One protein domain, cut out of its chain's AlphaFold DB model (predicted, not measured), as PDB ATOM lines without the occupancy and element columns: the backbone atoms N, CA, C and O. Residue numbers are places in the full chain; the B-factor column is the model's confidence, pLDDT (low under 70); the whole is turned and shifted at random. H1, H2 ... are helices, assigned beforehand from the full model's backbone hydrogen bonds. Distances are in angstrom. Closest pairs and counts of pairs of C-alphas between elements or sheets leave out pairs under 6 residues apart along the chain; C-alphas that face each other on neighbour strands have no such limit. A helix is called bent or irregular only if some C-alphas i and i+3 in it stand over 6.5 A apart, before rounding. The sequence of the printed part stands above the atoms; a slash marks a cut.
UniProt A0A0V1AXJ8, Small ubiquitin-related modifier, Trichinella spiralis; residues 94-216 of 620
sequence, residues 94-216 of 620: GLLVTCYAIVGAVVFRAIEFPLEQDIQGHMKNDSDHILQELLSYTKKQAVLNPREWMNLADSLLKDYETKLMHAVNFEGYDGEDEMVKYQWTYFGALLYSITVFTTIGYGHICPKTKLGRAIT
ATOM      1  N   GLY A  94     105.634 268.963 116.374       80.31
ATOM      2  CA  GLY A  94     105.551 269.007 117.841       80.31
ATOM      3  C   GLY A  94     105.840 270.397 118.418       80.31
ATOM      4  O   GLY A  94     105.122 270.874 119.300       80.31
ATOM      5  N   LEU A  95     106.848 271.084 117.871       84.19
ATOM      6  CA  LEU A  95     107.151 272.471 118.231       84.19
ATOM      7  C   LEU A  95     105.983 273.392 117.861       84.19
ATOM      8  O   LEU A  95     105.580 274.227 118.664       84.19
ATOM      9  N   LEU A  96     105.397 273.197 116.678       88.56
ATOM     10  CA  LEU A  96     104.288 274.008 116.191       88.56
ATOM     11  C   LEU A  96     103.037 273.868 117.077       88.56
ATOM     12  O   LEU A  96     102.435 274.880 117.424       88.56
ATOM     13  N   VAL A  97     102.696 272.653 117.526       90.38
ATOM     14  CA  VAL A  97     101.611 272.432 118.508       90.38
ATOM     15  C   VAL A  97     101.930 273.072 119.861       90.38
ATOM     16  O   VAL A  97     101.052 273.669 120.482       90.38
ATOM     17  N   THR A  98     103.186 273.008 120.309       89.00
ATOM     18  CA  THR A  98     103.605 273.637 121.573       89.00
ATOM     19  C   THR A  98     103.471 275.161 121.503       89.00
ATOM     20  O   THR A  98     102.906 275.778 122.406       89.00
ATOM     21  N   CYS A  99     103.916 275.783 120.407       92.38
ATOM     22  CA  CYS A  99     103.720 277.211 120.162       92.38
ATOM     23  C   CYS A  99     102.231 277.570 120.080       92.38
ATOM     24  O   CYS A  99     101.817 278.577 120.653       92.38
ATOM     25  N   TYR A 100     101.421 276.736 119.424       94.81
ATOM     26  CA  TYR A 100      99.975 276.928 119.331       94.81
ATOM     27  C   TYR A 100      99.304 276.934 120.715       94.81
ATOM     28  O   TYR A 100      98.525 277.838 121.014       94.81
ATOM     29  N   ALA A 101      99.683 276.001 121.595       94.06
ATOM     30  CA  ALA A 101      99.198 275.942 122.974       94.06
ATOM     31  C   ALA A 101      99.556 277.199 123.784       94.06
ATOM     32  O   ALA A 101      98.717 277.719 124.519       94.06
ATOM     33  N   ILE A 102     100.781 277.712 123.623       94.00
ATOM     34  CA  ILE A 102     101.240 278.948 124.277       94.00
ATOM     35  C   ILE A 102     100.433 280.157 123.790       94.00
ATOM     36  O   ILE A 102     100.001 280.974 124.602       94.00
ATOM     37  N   VAL A 103     100.187 280.263 122.479       96.25
ATOM     38  CA  VAL A 103      99.346 281.329 121.912       96.25
ATOM     39  C   VAL A 103      97.934 281.263 122.494       96.25
ATOM     40  O   VAL A 103      97.419 282.288 122.938       96.25
ATOM     41  N   GLY A 104      97.337 280.069 122.562       95.88
ATOM     42  CA  GLY A 104      96.045 279.861 123.218       95.88
ATOM     43  C   GLY A 104      96.046 280.343 124.671       95.88
ATOM     44  O   GLY A 104      95.176 281.122 125.057       95.88
ATOM     45  N   ALA A 105      97.066 279.972 125.453       94.75
ATOM     46  CA  ALA A 105      97.189 280.361 126.858       94.75
ATOM     47  C   ALA A 105      97.188 281.886 127.048       94.75
ATOM     48  O   ALA A 105      96.484 282.408 127.912       94.75
ATOM     49  N   VAL A 106      97.943 282.608 126.213       96.50
ATOM     50  CA  VAL A 106      97.999 284.077 126.248       96.50
ATOM     51  C   VAL A 106      96.646 284.688 125.877       96.50
ATOM     52  O   VAL A 106      96.170 285.579 126.579       96.50
ATOM     53  N   VAL A 107      96.013 284.202 124.805       96.69
ATOM     54  CA  VAL A 107      94.736 284.735 124.307       96.69
ATOM     55  C   VAL A 107      93.609 284.513 125.314       96.69
ATOM     56  O   VAL A 107      92.917 285.466 125.669       96.69
ATOM     57  N   PHE A 108      93.424 283.287 125.809       96.25
ATOM     58  CA  PHE A 108      92.319 282.985 126.720       96.25
ATOM     59  C   PHE A 108      92.491 283.652 128.082       96.25
ATOM     60  O   PHE A 108      91.527 284.215 128.599       96.25
ATOM     61  N   ARG A 109      93.719 283.696 128.617       94.81
ATOM     62  CA  ARG A 109      94.003 284.475 129.826       94.81
ATOM     63  C   ARG A 109      93.646 285.948 129.627       94.81
ATOM     64  O   ARG A 109      93.002 286.527 130.490       94.81
ATOM     65  N   ALA A 110      94.051 286.562 128.514       95.69
ATOM     66  CA  ALA A 110      93.799 287.986 128.280       95.69
ATOM     67  C   ALA A 110      92.302 288.337 128.222       95.69
ATOM     68  O   ALA A 110      91.926 289.458 128.555       95.69
ATOM     69  N   ILE A 111      91.459 287.391 127.801       95.31
ATOM     70  CA  ILE A 111      90.021 287.608 127.609       95.31
ATOM     71  C   ILE A 111      89.215 287.272 128.864       95.31
ATOM     72  O   ILE A 111      88.324 288.034 129.228       95.31
ATOM     73  N   GLU A 112      89.496 286.139 129.509       93.94
ATOM     74  CA  GLU A 112      88.649 285.610 130.587       93.94
ATOM     75  C   GLU A 112      89.116 286.032 131.985       93.94
ATOM     76  O   GLU A 112      88.281 286.245 132.862       93.94
ATOM     77  N   PHE A 113      90.423 286.235 132.195       91.56
ATOM     78  CA  PHE A 113      90.954 286.609 133.511       91.56
ATOM     79  C   PHE A 113      90.369 287.923 134.069       91.56
ATOM     80  O   PHE A 113      90.026 287.948 135.248       91.56
ATOM     81  N   PRO A 114      90.190 289.008 133.279       92.31
ATOM     82  CA  PRO A 114      89.609 290.244 133.809       92.31
ATOM     83  C   PRO A 114      88.165 290.075 134.301       92.31
ATOM     84  O   PRO A 114      87.794 290.673 135.306       92.31
ATOM     85  N   LEU A 115      87.362 289.261 133.605       89.50
ATOM     86  CA  LEU A 115      85.981 288.980 134.007       89.50
ATOM     87  C   LEU A 115      85.946 288.117 135.272       89.50
ATOM     88  O   LEU A 115      85.189 288.410 136.188       89.50
ATOM     89  N   GLU A 116      86.777 287.077 135.340       88.06
ATOM     90  CA  GLU A 116      86.889 286.231 136.534       88.06
ATOM     91  C   GLU A 116      87.288 287.053 137.767       88.06
ATOM     92  O   GLU A 116      86.709 286.887 138.842       88.06
ATOM     93  N   GLN A 117      88.233 287.981 137.596       88.38
ATOM     94  CA  GLN A 117      88.673 288.870 138.662       88.38
ATOM     95  C   GLN A 117      87.551 289.781 139.176       88.38
ATOM     96  O   GLN A 117      87.437 289.980 140.385       88.38
ATOM     97  N   ASP A 118      86.724 290.318 138.280       88.75
ATOM     98  CA  ASP A 118      85.577 291.152 138.646       88.75
ATOM     99  C   ASP A 118      84.506 290.342 139.395       88.75
ATOM    100  O   ASP A 118      83.999 290.784 140.428       88.75
ATOM    101  N   ILE A 119      84.226 289.114 138.936       86.69
ATOM    102  CA  ILE A 119      83.221 288.237 139.550       86.69
ATOM    103  C   ILE A 119      83.633 287.818 140.965       86.69
ATOM    104  O   ILE A 119      82.901 288.041 141.928       86.69
ATOM    105  N   GLN A 120      84.829 287.245 141.114       84.44
ATOM    106  CA  GLN A 120      85.307 286.822 142.433       84.44
ATOM    107  C   GLN A 120      85.526 288.018 143.373       84.44
ATOM    108  O   GLN A 120      85.326 287.909 144.584       84.44
ATOM    109  N   GLY A 121      85.914 289.174 142.824       84.56
ATOM    110  CA  GLY A 121      86.123 290.401 143.583       84.56
ATOM    111  C   GLY A 121      84.847 290.924 144.241       84.56
ATOM    112  O   GLY A 121      84.854 291.199 145.443       84.56
ATOM    113  N   HIS A 122      83.749 291.046 143.484       86.56
ATOM    114  CA  HIS A 122      82.498 291.555 144.051       86.56
ATOM    115  C   HIS A 122      81.822 290.535 144.973       86.56
ATOM    116  O   HIS A 122      81.323 290.934 146.023       86.56
ATOM    117  N   MET A 123      81.888 289.233 144.662       87.50
ATOM    118  CA  MET A 123      81.337 288.184 145.529       87.50
ATOM    119  C   MET A 123      81.997 288.171 146.907       87.50
ATOM    120  O   MET A 123      81.316 288.120 147.935       87.50
ATOM    121  N   LYS A 124      83.325 288.318 146.943       85.38
ATOM    122  CA  LYS A 124      84.052 288.481 148.201       85.38
ATOM    123  C   LYS A 124      83.631 289.747 148.942       85.38
ATOM    124  O   LYS A 124      83.409 289.696 150.147       85.38
ATOM    125  N   ASN A 125      83.524 290.874 148.240       89.44
ATOM    126  CA  ASN A 125      83.130 292.137 148.857       89.44
ATOM    127  C   ASN A 125      81.713 292.073 149.455       89.44
ATOM    128  O   ASN A 125      81.493 292.604 150.541       89.44
ATOM    129  N   ASP A 126      80.775 291.398 148.790       89.31
ATOM    130  CA  ASP A 126      79.415 291.186 149.296       89.31
ATOM    131  C   ASP A 126      79.399 290.275 150.535       89.31
ATOM    132  O   ASP A 126      78.724 290.589 151.519       89.31
ATOM    133  N   SER A 127      80.192 289.197 150.536       88.12
ATOM    134  CA  SER A 127      80.376 288.322 151.704       88.12
ATOM    135  C   SER A 127      80.978 289.080 152.899       88.12
ATOM    136  O   SER A 127      80.437 289.061 154.013       88.12
ATOM    137  N   ASP A 128      82.045 289.848 152.655       89.19
ATOM    138  CA  ASP A 128      82.702 290.687 153.661       89.19
ATOM    139  C   ASP A 128      81.754 291.775 154.195       89.19
ATOM    140  O   ASP A 128      81.768 292.070 155.393       89.19
ATOM    141  N   HIS A 129      80.898 292.350 153.343       92.00
ATOM    142  CA  HIS A 129      79.908 293.353 153.737       92.00
ATOM    143  C   HIS A 129      78.922 292.799 154.773       92.00
ATOM    144  O   HIS A 129      78.703 293.430 155.808       92.00
ATOM    145  N   ILE A 130      78.376 291.599 154.553       91.62
ATOM    146  CA  ILE A 130      77.435 290.955 155.489       91.62
ATOM    147  C   ILE A 130      78.104 290.682 156.827       91.62
ATOM    148  O   ILE A 130      77.544 290.986 157.886       91.62
ATOM    149  N   LEU A 131      79.321 290.130 156.787       90.69
ATOM    150  CA  LEU A 131      80.091 289.847 157.988       90.69
ATOM    151  C   LEU A 131      80.359 291.139 158.771       90.69
ATOM    152  O   LEU A 131      80.154 291.184 159.986       90.69
ATOM    153  N   GLN A 132      80.779 292.205 158.089       93.75
ATOM    154  CA  GLN A 132      81.028 293.502 158.711       93.75
ATOM    155  C   GLN A 132      79.757 294.117 159.291       93.75
ATOM    156  O   GLN A 132      79.795 294.636 160.410       93.75
ATOM    157  N   GLU A 133      78.632 294.040 158.585       93.12
ATOM    158  CA  GLU A 133      77.362 294.595 159.039       93.12
ATOM    159  C   GLU A 133      76.861 293.876 160.299       93.12
ATOM    160  O   GLU A 133      76.611 294.532 161.318       93.12
ATOM    161  N   LEU A 134      76.856 292.537 160.291       92.69
ATOM    162  CA  LEU A 134      76.513 291.700 161.446       92.69
ATOM    163  C   LEU A 134      77.433 291.946 162.643       92.69
ATOM    164  O   LEU A 134      76.964 292.120 163.777       92.69
ATOM    165  N   LEU A 135      78.746 291.998 162.415       92.88
ATOM    166  CA  LEU A 135      79.717 292.290 163.469       92.88
ATOM    167  C   LEU A 135      79.531 293.705 164.019       92.88
ATOM    168  O   LEU A 135      79.644 293.910 165.229       92.88
ATOM    169  N   SER A 136      79.231 294.684 163.163       93.81
ATOM    170  CA  SER A 136      79.003 296.064 163.587       93.81
ATOM    171  C   SER A 136      77.748 296.186 164.452       93.81
ATOM    172  O   SER A 136      77.788 296.868 165.475       93.81
ATOM    173  N   TYR A 137      76.665 295.488 164.093       91.50
ATOM    174  CA  TYR A 137      75.431 295.459 164.873       91.50
ATOM    175  C   TYR A 137      75.665 294.804 166.238       91.50
ATOM    176  O   TYR A 137      75.302 295.365 167.270       91.50
ATOM    177  N   THR A 138      76.382 293.676 166.248       91.81
ATOM    178  CA  THR A 138      76.748 292.945 167.471       91.81
ATOM    179  C   THR A 138      77.601 293.800 168.412       91.81
ATOM    180  O   THR A 138      77.344 293.844 169.610       91.81
ATOM    181  N   LYS A 139      78.595 294.529 167.884       92.00
ATOM    182  CA  LYS A 139      79.495 295.379 168.686       92.00
ATOM    183  C   LYS A 139      78.831 296.647 169.230       92.00
ATOM    184  O   LYS A 139      79.295 297.180 170.233       92.00
ATOM    185  N   LYS A 140      77.787 297.160 168.571       91.06
ATOM    186  CA  LYS A 140      77.079 298.387 168.986       91.06
ATOM    187  C   LYS A 140      76.127 298.164 170.166       91.06
ATOM    188  O   LYS A 140      75.773 299.132 170.835       91.06
ATOM    189  N   GLN A 141      75.704 296.926 170.428       86.38
ATOM    190  CA  GLN A 141      74.770 296.609 171.512       86.38
ATOM    191  C   GLN A 141      75.507 296.181 172.790       86.38
ATOM    192  O   GLN A 141      76.315 295.260 172.774       86.38
ATOM    193  N   ALA A 142      75.189 296.815 173.927       86.19
ATOM    194  CA  ALA A 142      75.714 296.412 175.239       86.19
ATOM    195  C   ALA A 142      75.087 295.100 175.756       86.19
ATOM    196  O   ALA A 142      75.721 294.363 176.508       86.19
ATOM    197  N   VAL A 143      73.847 294.808 175.345       89.44
ATOM    198  CA  VAL A 143      73.137 293.542 175.574       89.44
ATOM    199  C   VAL A 143      72.494 293.136 174.252       89.44
ATOM    200  O   VAL A 143      71.713 293.902 173.693       89.44
ATOM    201  N   LEU A 144      72.840 291.952 173.750       89.88
ATOM    202  CA  LEU A 144      72.376 291.462 172.453       89.88
ATOM    203  C   LEU A 144      70.911 291.013 172.538       89.88
ATOM    204  O   LEU A 144      70.593 290.118 173.323       89.88
ATOM    205  N   ASN A 145      70.028 291.591 171.717       91.81
ATOM    206  CA  ASN A 145      68.651 291.109 171.581       91.81
ATOM    207  C   ASN A 145      68.581 289.993 170.519       91.81
ATOM    208  O   ASN A 145      68.740 290.286 169.330       91.81
ATOM    209  N   PRO A 146      68.299 288.728 170.895       90.56
ATOM    210  CA  PRO A 146      68.365 287.609 169.958       90.56
ATOM    211  C   PRO A 146      67.394 287.737 168.784       90.56
ATOM    212  O   PRO A 146      67.747 287.398 167.663       90.56
ATOM    213  N   ARG A 147      66.176 288.248 169.013       92.56
ATOM    214  CA  ARG A 147      65.149 288.321 167.958       92.56
ATOM    215  C   ARG A 147      65.508 289.336 166.880       92.56
ATOM    216  O   ARG A 147      65.371 289.052 165.699       92.56
ATOM    217  N   GLU A 148      65.970 290.511 167.288       90.56
ATOM    218  CA  GLU A 148      66.349 291.575 166.352       90.56
ATOM    219  C   GLU A 148      67.610 291.207 165.578       90.56
ATOM    220  O   GLU A 148      67.666 291.416 164.370       90.56
ATOM    221  N   TRP A 149      68.586 290.597 166.256       93.38
ATOM    222  CA  TRP A 149      69.787 290.092 165.601       93.38
ATOM    223  C   TRP A 149      69.453 288.997 164.583       93.38
ATOM    224  O   TRP A 149      69.919 289.062 163.451       93.38
ATOM    225  N   MET A 150      68.600 288.030 164.950       92.94
ATOM    226  CA  MET A 150      68.167 286.964 164.037       92.94
ATOM    227  C   MET A 150      67.405 287.516 162.831       92.94
ATOM    228  O   MET A 150      67.640 287.056 161.722       92.94
ATOM    229  N   ASN A 151      66.541 288.518 163.017       94.31
ATOM    230  CA  ASN A 151      65.824 289.144 161.904       94.31
ATOM    231  C   ASN A 151      66.770 289.895 160.953       94.31
ATOM    232  O   ASN A 151      66.591 289.830 159.739       94.31
ATOM    233  N   LEU A 152      67.781 290.591 161.489       93.19
ATOM    234  CA  LEU A 152      68.807 291.248 160.675       93.19
ATOM    235  C   LEU A 152      69.637 290.218 159.904       93.19
ATOM    236  O   LEU A 152      69.821 290.362 158.699       93.19
ATOM    237  N   ALA A 153      70.102 289.168 160.584       94.31
ATOM    238  CA  ALA A 153      70.867 288.093 159.963       94.31
ATOM    239  C   ALA A 153      70.076 287.388 158.858       94.31
ATOM    240  O   ALA A 153      70.605 287.213 157.767       94.31
ATOM    241  N   ASP A 154      68.806 287.056 159.099       95.25
ATOM    242  CA  ASP A 154      67.926 286.449 158.094       95.25
ATOM    243  C   ASP A 154      67.728 287.369 156.879       95.25
ATOM    244  O   ASP A 154      67.787 286.913 155.739       95.25
ATOM    245  N   SER A 155      67.561 288.677 157.099       94.81
ATOM    246  CA  SER A 155      67.428 289.647 156.008       94.81
ATOM    247  C   SER A 155      68.703 289.771 155.168       94.81
ATOM    248  O   SER A 155      68.614 289.802 153.942       94.81
ATOM    249  N   LEU A 156      69.874 289.853 155.804       94.50
ATOM    250  CA  LEU A 156      71.157 289.988 155.106       94.50
ATOM    251  C   LEU A 156      71.535 288.706 154.360       94.50
ATOM    252  O   LEU A 156      71.996 288.769 153.222       94.50
ATOM    253  N   LEU A 157      71.293 287.541 154.969       93.94
ATOM    254  CA  LEU A 157      71.552 286.250 154.335       93.94
ATOM    255  C   LEU A 157      70.647 286.014 153.125       93.94
ATOM    256  O   LEU A 157      71.130 285.507 152.122       93.94
ATOM    257  N   LYS A 158      69.373 286.423 153.169       94.88
ATOM    258  CA  LYS A 158      68.469 286.322 152.008       94.88
ATOM    259  C   LYS A 158      68.892 287.209 150.838       94.88
ATOM    260  O   LYS A 158      68.774 286.797 149.681       94.88
ATOM    261  N   ASP A 159      69.371 288.421 151.118       92.56
ATOM    262  CA  ASP A 159      69.910 289.306 150.077       92.56
ATOM    263  C   ASP A 159      71.165 288.693 149.440       92.56
ATOM    264  O   ASP A 159      71.265 288.597 148.215       92.56
ATOM    265  N   TYR A 160      72.075 288.178 150.270       91.56
ATOM    266  CA  TYR A 160      73.262 287.466 149.802       91.56
ATOM    267  C   TYR A 160      72.931 286.227 148.988       91.56
ATOM    268  O   TYR A 160      73.495 286.036 147.922       91.56
ATOM    269  N   GLU A 161      71.997 285.402 149.460       91.69
ATOM    270  CA  GLU A 161      71.550 284.199 148.763       91.69
ATOM    271  C   GLU A 161      71.044 284.552 147.362       91.69
ATOM    272  O   GLU A 161      71.387 283.882 146.392       91.69
ATOM    273  N   THR A 162      70.301 285.653 147.228       92.50
ATOM    274  CA  THR A 162      69.808 286.123 145.928       92.50
ATOM    275  C   THR A 162      70.958 286.550 145.007       92.50
ATOM    276  O   THR A 162      70.970 286.178 143.832       92.50
ATOM    277  N   LYS A 163      71.940 287.294 145.531       91.44
ATOM    278  CA  LYS A 163      73.134 287.724 144.779       91.44
ATOM    279  C   LYS A 163      74.019 286.545 144.381       91.44
ATOM    280  O   LYS A 163      74.380 286.424 143.217       91.44
ATOM    281  N   LEU A 164      74.277 285.628 145.308       90.06
ATOM    282  CA  LEU A 164      75.029 284.400 145.079       90.06
ATOM    283  C   LEU A 164      74.352 283.539 144.011       90.06
ATOM    284  O   LEU A 164      75.001 283.093 143.069       90.06
ATOM    285  N   MET A 165      73.034 283.352 144.100       90.62
ATOM    286  CA  MET A 165      72.272 282.618 143.089       90.62
ATOM    287  C   MET A 165      72.335 283.297 141.719       90.62
ATOM    288  O   MET A 165      72.353 282.600 140.703       90.62
ATOM    289  N   HIS A 166      72.386 284.631 141.659       90.38
ATOM    290  CA  HIS A 166      72.594 285.349 140.405       90.38
ATOM    291  C   HIS A 166      74.004 285.114 139.846       90.38
ATOM    292  O   HIS A 166      74.147 284.711 138.690       90.38
ATOM    293  N   ALA A 167      75.032 285.283 140.677       88.56
ATOM    294  CA  ALA A 167      76.426 285.105 140.291       88.56
ATOM    295  C   ALA A 167      76.715 283.671 139.812       88.56
ATOM    296  O   ALA A 167      77.344 283.471 138.772       88.56
ATOM    297  N   VAL A 168      76.185 282.654 140.497       87.31
ATOM    298  CA  VAL A 168      76.344 281.241 140.110       87.31
ATOM    299  C   VAL A 168      75.610 280.935 138.801       87.31
ATOM    300  O   VAL A 168      76.191 280.349 137.886       87.31
ATOM    301  N   ASN A 169      74.345 281.347 138.670       87.50
ATOM    302  CA  ASN A 169      73.527 280.961 137.514       87.50
ATOM    303  C   ASN A 169      73.832 281.761 136.240       87.50
ATOM    304  O   ASN A 169      73.677 281.226 135.140       87.50
ATOM    305  N   PHE A 170      74.224 283.031 136.362       84.62
ATOM    306  CA  PHE A 170      74.320 283.945 135.217       84.62
ATOM    307  C   PHE A 170      75.729 284.469 134.953       84.62
ATOM    308  O   PHE A 170      76.068 284.706 133.792       84.62
ATOM    309  N   GLU A 171      76.557 284.615 135.985       83.06
ATOM    310  CA  GLU A 171      77.906 285.182 135.850       83.06
ATOM    311  C   GLU A 171      78.977 284.086 135.790       83.06
ATOM    312  O   GLU A 171      80.015 284.250 135.153       83.06
ATOM    313  N   GLY A 172      78.664 282.901 136.321       78.12
ATOM    314  CA  GLY A 172      79.530 281.730 136.286       78.12
ATOM    315  C   GLY A 172      80.474 281.634 137.480       78.12
ATOM    316  O   GLY A 172      81.552 281.067 137.311       78.12
ATOM    317  N   TYR A 173      80.062 282.166 138.636       83.81
ATOM    318  CA  TYR A 173      80.735 281.971 139.921       83.81
ATOM    319  C   TYR A 173      80.782 280.483 140.301       83.81
ATOM    320  O   TYR A 173      79.789 279.772 140.139       83.81
ATOM    321  N   ASP A 174      81.934 280.011 140.779       75.50
ATOM    322  CA  ASP A 174      82.214 278.601 141.081       75.50
ATOM    323  C   ASP A 174      82.019 278.225 142.560       75.50
ATOM    324  O   ASP A 174      81.875 277.041 142.862       75.50
ATOM    325  N   GLY A 175      81.924 279.206 143.464       73.00
ATOM    326  CA  GLY A 175      81.538 278.993 144.862       73.00
ATOM    327  C   GLY A 175      82.653 278.518 145.800       73.00
ATOM    328  O   GLY A 175      82.351 278.083 146.911       73.00
ATOM    329  N   GLU A 176      83.927 278.576 145.395       66.44
ATOM    330  CA  GLU A 176      85.056 278.240 146.277       66.44
ATOM    331  C   GLU A 176      85.478 279.468 147.119       66.44
ATOM    332  O   GLU A 176      86.349 280.246 146.739       66.44
ATOM    333  N   ASP A 177      84.839 279.648 148.285       55.81
ATOM    334  CA  ASP A 177      84.952 280.856 149.130       55.81
ATOM    335  C   ASP A 177      86.175 280.900 150.080       55.81
ATOM    336  O   ASP A 177      86.424 281.929 150.711       55.81
ATOM    337  N   GLU A 178      86.956 279.821 150.237       57.19
ATOM    338  CA  GLU A 178      87.981 279.785 151.301       57.19
ATOM    339  C   GLU A 178      89.222 280.650 150.995       57.19
ATOM    340  O   GLU A 178      89.852 281.162 151.923       57.19
ATOM    341  N   MET A 179      89.540 280.887 149.715       61.50
ATOM    342  CA  MET A 179      90.575 281.816 149.232       61.50
ATOM    343  C   MET A 179      90.252 282.207 147.781       61.50
ATOM    344  O   MET A 179      90.022 281.321 146.966       61.50
ATOM    345  N   VAL A 180      90.300 283.503 147.430       63.56
ATOM    346  CA  VAL A 180      90.095 283.980 146.042       63.56
ATOM    347  C   VAL A 180      91.081 283.270 145.120       63.56
ATOM    348  O   VAL A 180      92.287 283.535 145.172       63.56
ATOM    349  N   LYS A 181      90.571 282.353 144.302       73.12
ATOM    350  CA  LYS A 181      91.385 281.495 143.461       73.12
ATOM    351  C   LYS A 181      90.995 281.661 142.007       73.12
ATOM    352  O   LYS A 181      89.955 281.192 141.566       73.12
ATOM    353  N   TYR A 182      91.900 282.253 141.244       81.12
ATOM    354  CA  TYR A 182      91.719 282.406 139.810       81.12
ATOM    355  C   TYR A 182      92.014 281.093 139.085       81.12
ATOM    356  O   TYR A 182      93.084 280.500 139.256       81.12
ATOM    357  N   GLN A 183      91.085 280.653 138.245       83.88
ATOM    358  CA  GLN A 183      91.253 279.503 137.370       83.88
ATOM    359  C   GLN A 183      91.975 279.903 136.073       83.88
ATOM    360  O   GLN A 183      92.802 279.141 135.564       83.88
ATOM    361  N   TRP A 184      91.760 281.127 135.570       89.38
ATOM    362  CA  TRP A 184      92.388 281.655 134.348       89.38
ATOM    363  C   TRP A 184      93.806 282.197 134.565       89.38
ATOM    364  O   TRP A 184      94.209 283.233 134.027       89.38
ATOM    365  N   THR A 185      94.621 281.464 135.318       89.38
ATOM    366  CA  THR A 185      96.070 281.699 135.356       89.38
ATOM    367  C   THR A 185      96.703 281.371 134.001       89.38
ATOM    368  O   THR A 185      96.084 280.762 133.130       89.38
ATOM    369  N   TYR A 186      97.972 281.744 133.793       89.19
ATOM    370  CA  TYR A 186      98.666 281.395 132.543       89.19
ATOM    371  C   TYR A 186      98.694 279.874 132.314       89.19
ATOM    372  O   TYR A 186      98.412 279.406 131.214       89.19
ATOM    373  N   PHE A 187      98.971 279.102 133.366       88.31
ATOM    374  CA  PHE A 187      99.023 277.644 133.291       88.31
ATOM    375  C   PHE A 187      97.632 277.002 133.241       88.31
ATOM    376  O   PHE A 187      97.462 276.011 132.535       88.31
ATOM    377  N   GLY A 188      96.623 277.592 133.891       89.38
ATOM    378  CA  GLY A 188      95.224 277.185 133.723       89.38
ATOM    379  C   GLY A 188      94.737 277.383 132.283       89.38
ATOM    380  O   GLY A 188      94.171 276.470 131.685       89.38
ATOM    381  N   ALA A 189      95.062 278.525 131.671       92.75
ATOM    382  CA  ALA A 189      94.761 278.808 130.267       92.75
ATOM    383  C   ALA A 189      95.553 277.912 129.294       92.75
ATOM    384  O   ALA A 189      95.041 277.549 128.231       92.75
ATOM    385  N   LEU A 190      96.785 277.525 129.647       92.19
ATOM    386  CA  LEU A 190      97.580 276.550 128.894       92.19
ATOM    387  C   LEU A 190      96.945 275.159 128.942       92.19
ATOM    388  O   LEU A 190      96.761 274.541 127.893       92.19
ATOM    389  N   LEU A 191      96.564 274.691 130.134       90.56
ATOM    390  CA  LEU A 191      95.878 273.415 130.308       90.56
ATOM    391  C   LEU A 191      94.552 273.407 129.539       90.56
ATOM    392  O   LEU A 191      94.292 272.469 128.788       90.56
ATOM    393  N   TYR A 192      93.766 274.483 129.642       93.44
ATOM    394  CA  TYR A 192      92.557 274.677 128.843       93.44
ATOM    395  C   TYR A 192      92.855 274.547 127.343       93.44
ATOM    396  O   TYR A 192      92.262 273.710 126.665       93.44
ATOM    397  N   SER A 193      93.841 275.294 126.839       95.19
ATOM    398  CA  SER A 193      94.230 275.279 125.423       95.19
ATOM    399  C   SER A 193      94.601 273.879 124.939       95.19
ATOM    400  O   SER A 193      94.119 273.466 123.884       95.19
ATOM    401  N   ILE A 194      95.405 273.142 125.719       93.25
ATOM    402  CA  ILE A 194      95.768 271.749 125.436       93.25
ATOM    403  C   ILE A 194      94.507 270.893 125.367       93.25
ATOM    404  O   ILE A 194      94.259 270.274 124.341       93.25
ATOM    405  N   THR A 195      93.665 270.928 126.402       93.75
ATOM    406  CA  THR A 195      92.465 270.080 126.493       93.75
ATOM    407  C   THR A 195      91.435 270.338 125.392       93.75
ATOM    408  O   THR A 195      90.677 269.427 125.058       93.75
ATOM    409  N   VAL A 196      91.416 271.542 124.806       95.38
ATOM    410  CA  VAL A 196      90.553 271.891 123.667       95.38
ATOM    411  C   VAL A 196      91.031 271.212 122.386       95.38
ATOM    412  O   VAL A 196      90.244 270.520 121.742       95.38
ATOM    413  N   PHE A 197      92.301 271.378 121.996       93.75
ATOM    414  CA  PHE A 197      92.786 270.793 120.737       93.75
ATOM    415  C   PHE A 197      93.106 269.296 120.845       93.75
ATOM    416  O   PHE A 197      93.109 268.611 119.824       93.75
ATOM    417  N   THR A 198      93.350 268.770 122.053       92.62
ATOM    418  CA  THR A 198      93.465 267.322 122.309       92.62
ATOM    419  C   THR A 198      92.117 266.640 122.521       92.62
ATOM    420  O   THR A 198      92.089 265.437 122.768       92.62
ATOM    421  N   THR A 199      91.016 267.398 122.451       93.81
ATOM    422  CA  THR A 199      89.637 266.914 122.605       93.81
ATOM    423  C   THR A 199      89.367 266.176 123.921       93.81
ATOM    424  O   THR A 199      88.482 265.333 123.971       93.81
ATOM    425  N   ILE A 200      90.114 266.488 124.989       93.75
ATOM    426  CA  ILE A 200      89.866 265.951 126.338       93.75
ATOM    427  C   ILE A 200      88.674 266.674 126.971       93.75
ATOM    428  O   ILE A 200      87.788 266.036 127.516       93.75
ATOM    429  N   GLY A 201      88.658 268.011 126.902       91.12
ATOM    430  CA  GLY A 201      87.495 268.819 127.272       91.12
ATOM    431  C   GLY A 201      86.975 268.658 128.707       91.12
ATOM    432  O   GLY A 201      85.776 268.488 128.880       91.12
ATOM    433  N   TYR A 202      87.829 268.794 129.730       89.31
ATOM    434  CA  TYR A 202      87.439 268.619 131.142       89.31
ATOM    435  C   TYR A 202      86.215 269.418 131.619       89.31
ATOM    436  O   TYR A 202      85.610 269.077 132.626       89.31
ATOM    437  N   GLY A 203      85.908 270.560 131.005       85.19
ATOM    438  CA  GLY A 203      84.743 271.372 131.372       85.19
ATOM    439  C   GLY A 203      84.873 272.196 132.663       85.19
ATOM    440  O   GLY A 203      84.152 273.178 132.809       85.19
ATOM    441  N   HIS A 204      85.809 271.870 133.562       81.44
ATOM    442  CA  HIS A 204      86.029 272.632 134.802       81.44
ATOM    443  C   HIS A 204      86.454 274.094 134.555       81.44
ATOM    444  O   HIS A 204      85.971 274.985 135.242       81.44
ATOM    445  N   ILE A 205      87.283 274.347 133.533       86.81
ATOM    446  CA  ILE A 205      87.638 275.692 133.052       86.81
ATOM    447  C   ILE A 205      86.985 275.891 131.687       86.81
ATOM    448  O   ILE A 205      87.288 275.166 130.738       86.81
ATOM    449  N   CYS A 206      86.087 276.871 131.583       89.44
ATOM    450  CA  CYS A 206      85.363 277.182 130.352       89.44
ATOM    451  C   CYS A 206      85.152 278.690 130.186       89.44
ATOM    452  O   CYS A 206      84.814 279.358 131.166       89.44
ATOM    453  N   PRO A 207      85.284 279.229 128.958       92.69
ATOM    454  CA  PRO A 207      85.109 280.651 128.703       92.69
ATOM    455  C   PRO A 207      83.673 281.078 129.001       92.69
ATOM    456  O   PRO A 207      82.693 280.519 128.479       92.69
ATOM    457  N   LYS A 208      83.540 282.087 129.858       88.56
ATOM    458  CA  LYS A 208      82.249 282.658 130.237       88.56
ATOM    459  C   LYS A 208      81.880 283.793 129.288       88.56
ATOM    460  O   LYS A 208      80.699 283.951 128.969       88.56
ATOM    461  N   THR A 209      82.866 284.513 128.750       92.38
ATOM    462  CA  THR A 209      82.615 285.608 127.810       92.38
ATOM    463  C   THR A 209      82.070 285.106 126.466       92.38
ATOM    464  O   THR A 209      82.438 284.046 125.948       92.38
ATOM    465  N   LYS A 210      81.205 285.911 125.831       93.25
ATOM    466  CA  LYS A 210      80.714 285.638 124.464       93.25
ATOM    467  C   LYS A 210      81.868 285.584 123.454       93.25
ATOM    468  O   LYS A 210      81.851 284.753 122.549       93.25
ATOM    469  N   LEU A 211      82.859 286.462 123.632       95.19
ATOM    470  CA  LEU A 211      84.049 286.540 122.787       95.19
ATOM    471  C   LEU A 211      84.934 285.296 122.944       95.19
ATOM    472  O   LEU A 211      85.307 284.692 121.942       95.19
ATOM    473  N   GLY A 212      85.215 284.883 124.181       94.88
ATOM    474  CA  GLY A 212      86.004 283.694 124.491       94.88
ATOM    475  C   GLY A 212      85.386 282.438 123.893       94.88
ATOM    476  O   GLY A 212      86.076 281.696 123.203       94.88
ATOM    477  N   ARG A 213      84.063 282.258 124.018       95.31
ATOM    478  CA  ARG A 213      83.342 281.143 123.371       95.31
ATOM    479  C   ARG A 213      83.495 281.139 121.848       95.31
ATOM    480  O   ARG A 213      83.721 280.082 121.265       95.31
ATOM    481  N   ALA A 214      83.389 282.300 121.197       96.88
ATOM    482  CA  ALA A 214      83.576 282.403 119.749       96.88
ATOM    483  C   ALA A 214      85.017 282.062 119.329       96.88
ATOM    484  O   ALA A 214      85.224 281.315 118.373       96.88
ATOM    485  N   ILE A 215      86.013 282.556 120.070       96.69
ATOM    486  CA  ILE A 215      87.429 282.269 119.816       96.69
ATOM    487  C   ILE A 215      87.744 280.794 120.051       96.69
ATOM    488  O   ILE A 215      88.463 280.214 119.244       96.69
ATOM    489  N   THR A 216      87.167 280.149 121.067       96.69
ATOM    490  CA  THR A 216      87.313 278.703 121.286       96.69
ATOM    491  C   THR A 216      86.860 277.894 120.080       96.69
ATOM    492  O   THR A 216      87.549 276.950 119.702       96.69
TER     493      THR A 216
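What this domain is: This is residues 94 to 216 of the 620 residues of the protein "Small ubiquitin-related modifier" of Trichinella spiralis (UniProt A0A0V1AXJ8). A long helical hairpin, made by the arm H1b and H2 running side by side in opposite ways, fills one part of a rod; at the other part the arm H1a, beyond a bend in the long helix H1, has H3 packed on it, with the short H4 nearby. Residues 139 to 147, at the turn of the hairpin, stick out free. The printed part has 123 residues with four named helices in the order H1, H2, H3, H4 and no named strand, and its class is all helix. It is only just loose, close to extended, with a radius of gyration of the C-alphas of 20.1 A and spans of 71 by 21 by 21 A.

Where its parts are: The longest helix, H1, holds residues 94 to 140 and was assigned as one helix by its hydrogen bonds, but it is bent: C-alphas 111 and 114 are 6.7 A apart. Its arm H1a, residues 94 to 111, is 26.1 A long and begins with C-alpha 94 at (105.551, 269.007, 117.841). Its arm H1b, residues 114 to 140, is 38.2 A long and ends with C-alpha 140 at (77.079, 298.387, 168.986). H2, residues 146 to 171, is 35.5 A long; it is neither bent nor irregular, but only just, with C-alphas 168 and 171 at 6.0 A. H3 holds residues 186 to 197 and is 16.9 A long. H4 holds residues 210 to 216, is 10.1 A long and ends with C-alpha 216 at (87.313, 278.703, 121.286).

How they stand to each other: H1 is the hub, touching three other helices. H1a and H1b stand at a steep tilt of 42 degrees. H1b and H2 form a helical hairpin: they touch, opposite ways at a shallow tilt of 2 degrees, and their closest C-alphas, those of Ile 130 and Leu 156, are 6.4 A apart. H1a, with residues 101 to 109 alone, touches H3; the closest C-alphas, those of Ala 105 and Leu 190, are 4.3 A apart. These two run opposite ways at a steep tilt of 60 degrees. H1a, with residues 108 to 111 alone, only just touches H4, with 3 pairs of C-alphas within 8 A, the closest being Ile 111 and Gly 212 at 6.4 A. H3 and H4 are close but not clearly touching. H2 is apart from H1a, H3 and H4. In H1a, H1b, H2, H3 and H4 every O i to N i+4 pair is within hydrogen-bond range.

The domain as a whole: The C-alphas of Gly 94 and Val 143, the two farthest apart, are 70.6 A apart. The printed part has no cut. The link from H1 to H2 is tight, with 5 residues; those from H2 to H3, 14 residues, and from H3 to H4, 12 residues, are long. The mean pLDDT of the printed part is 89.3, and residues 176 to 180 are under 70.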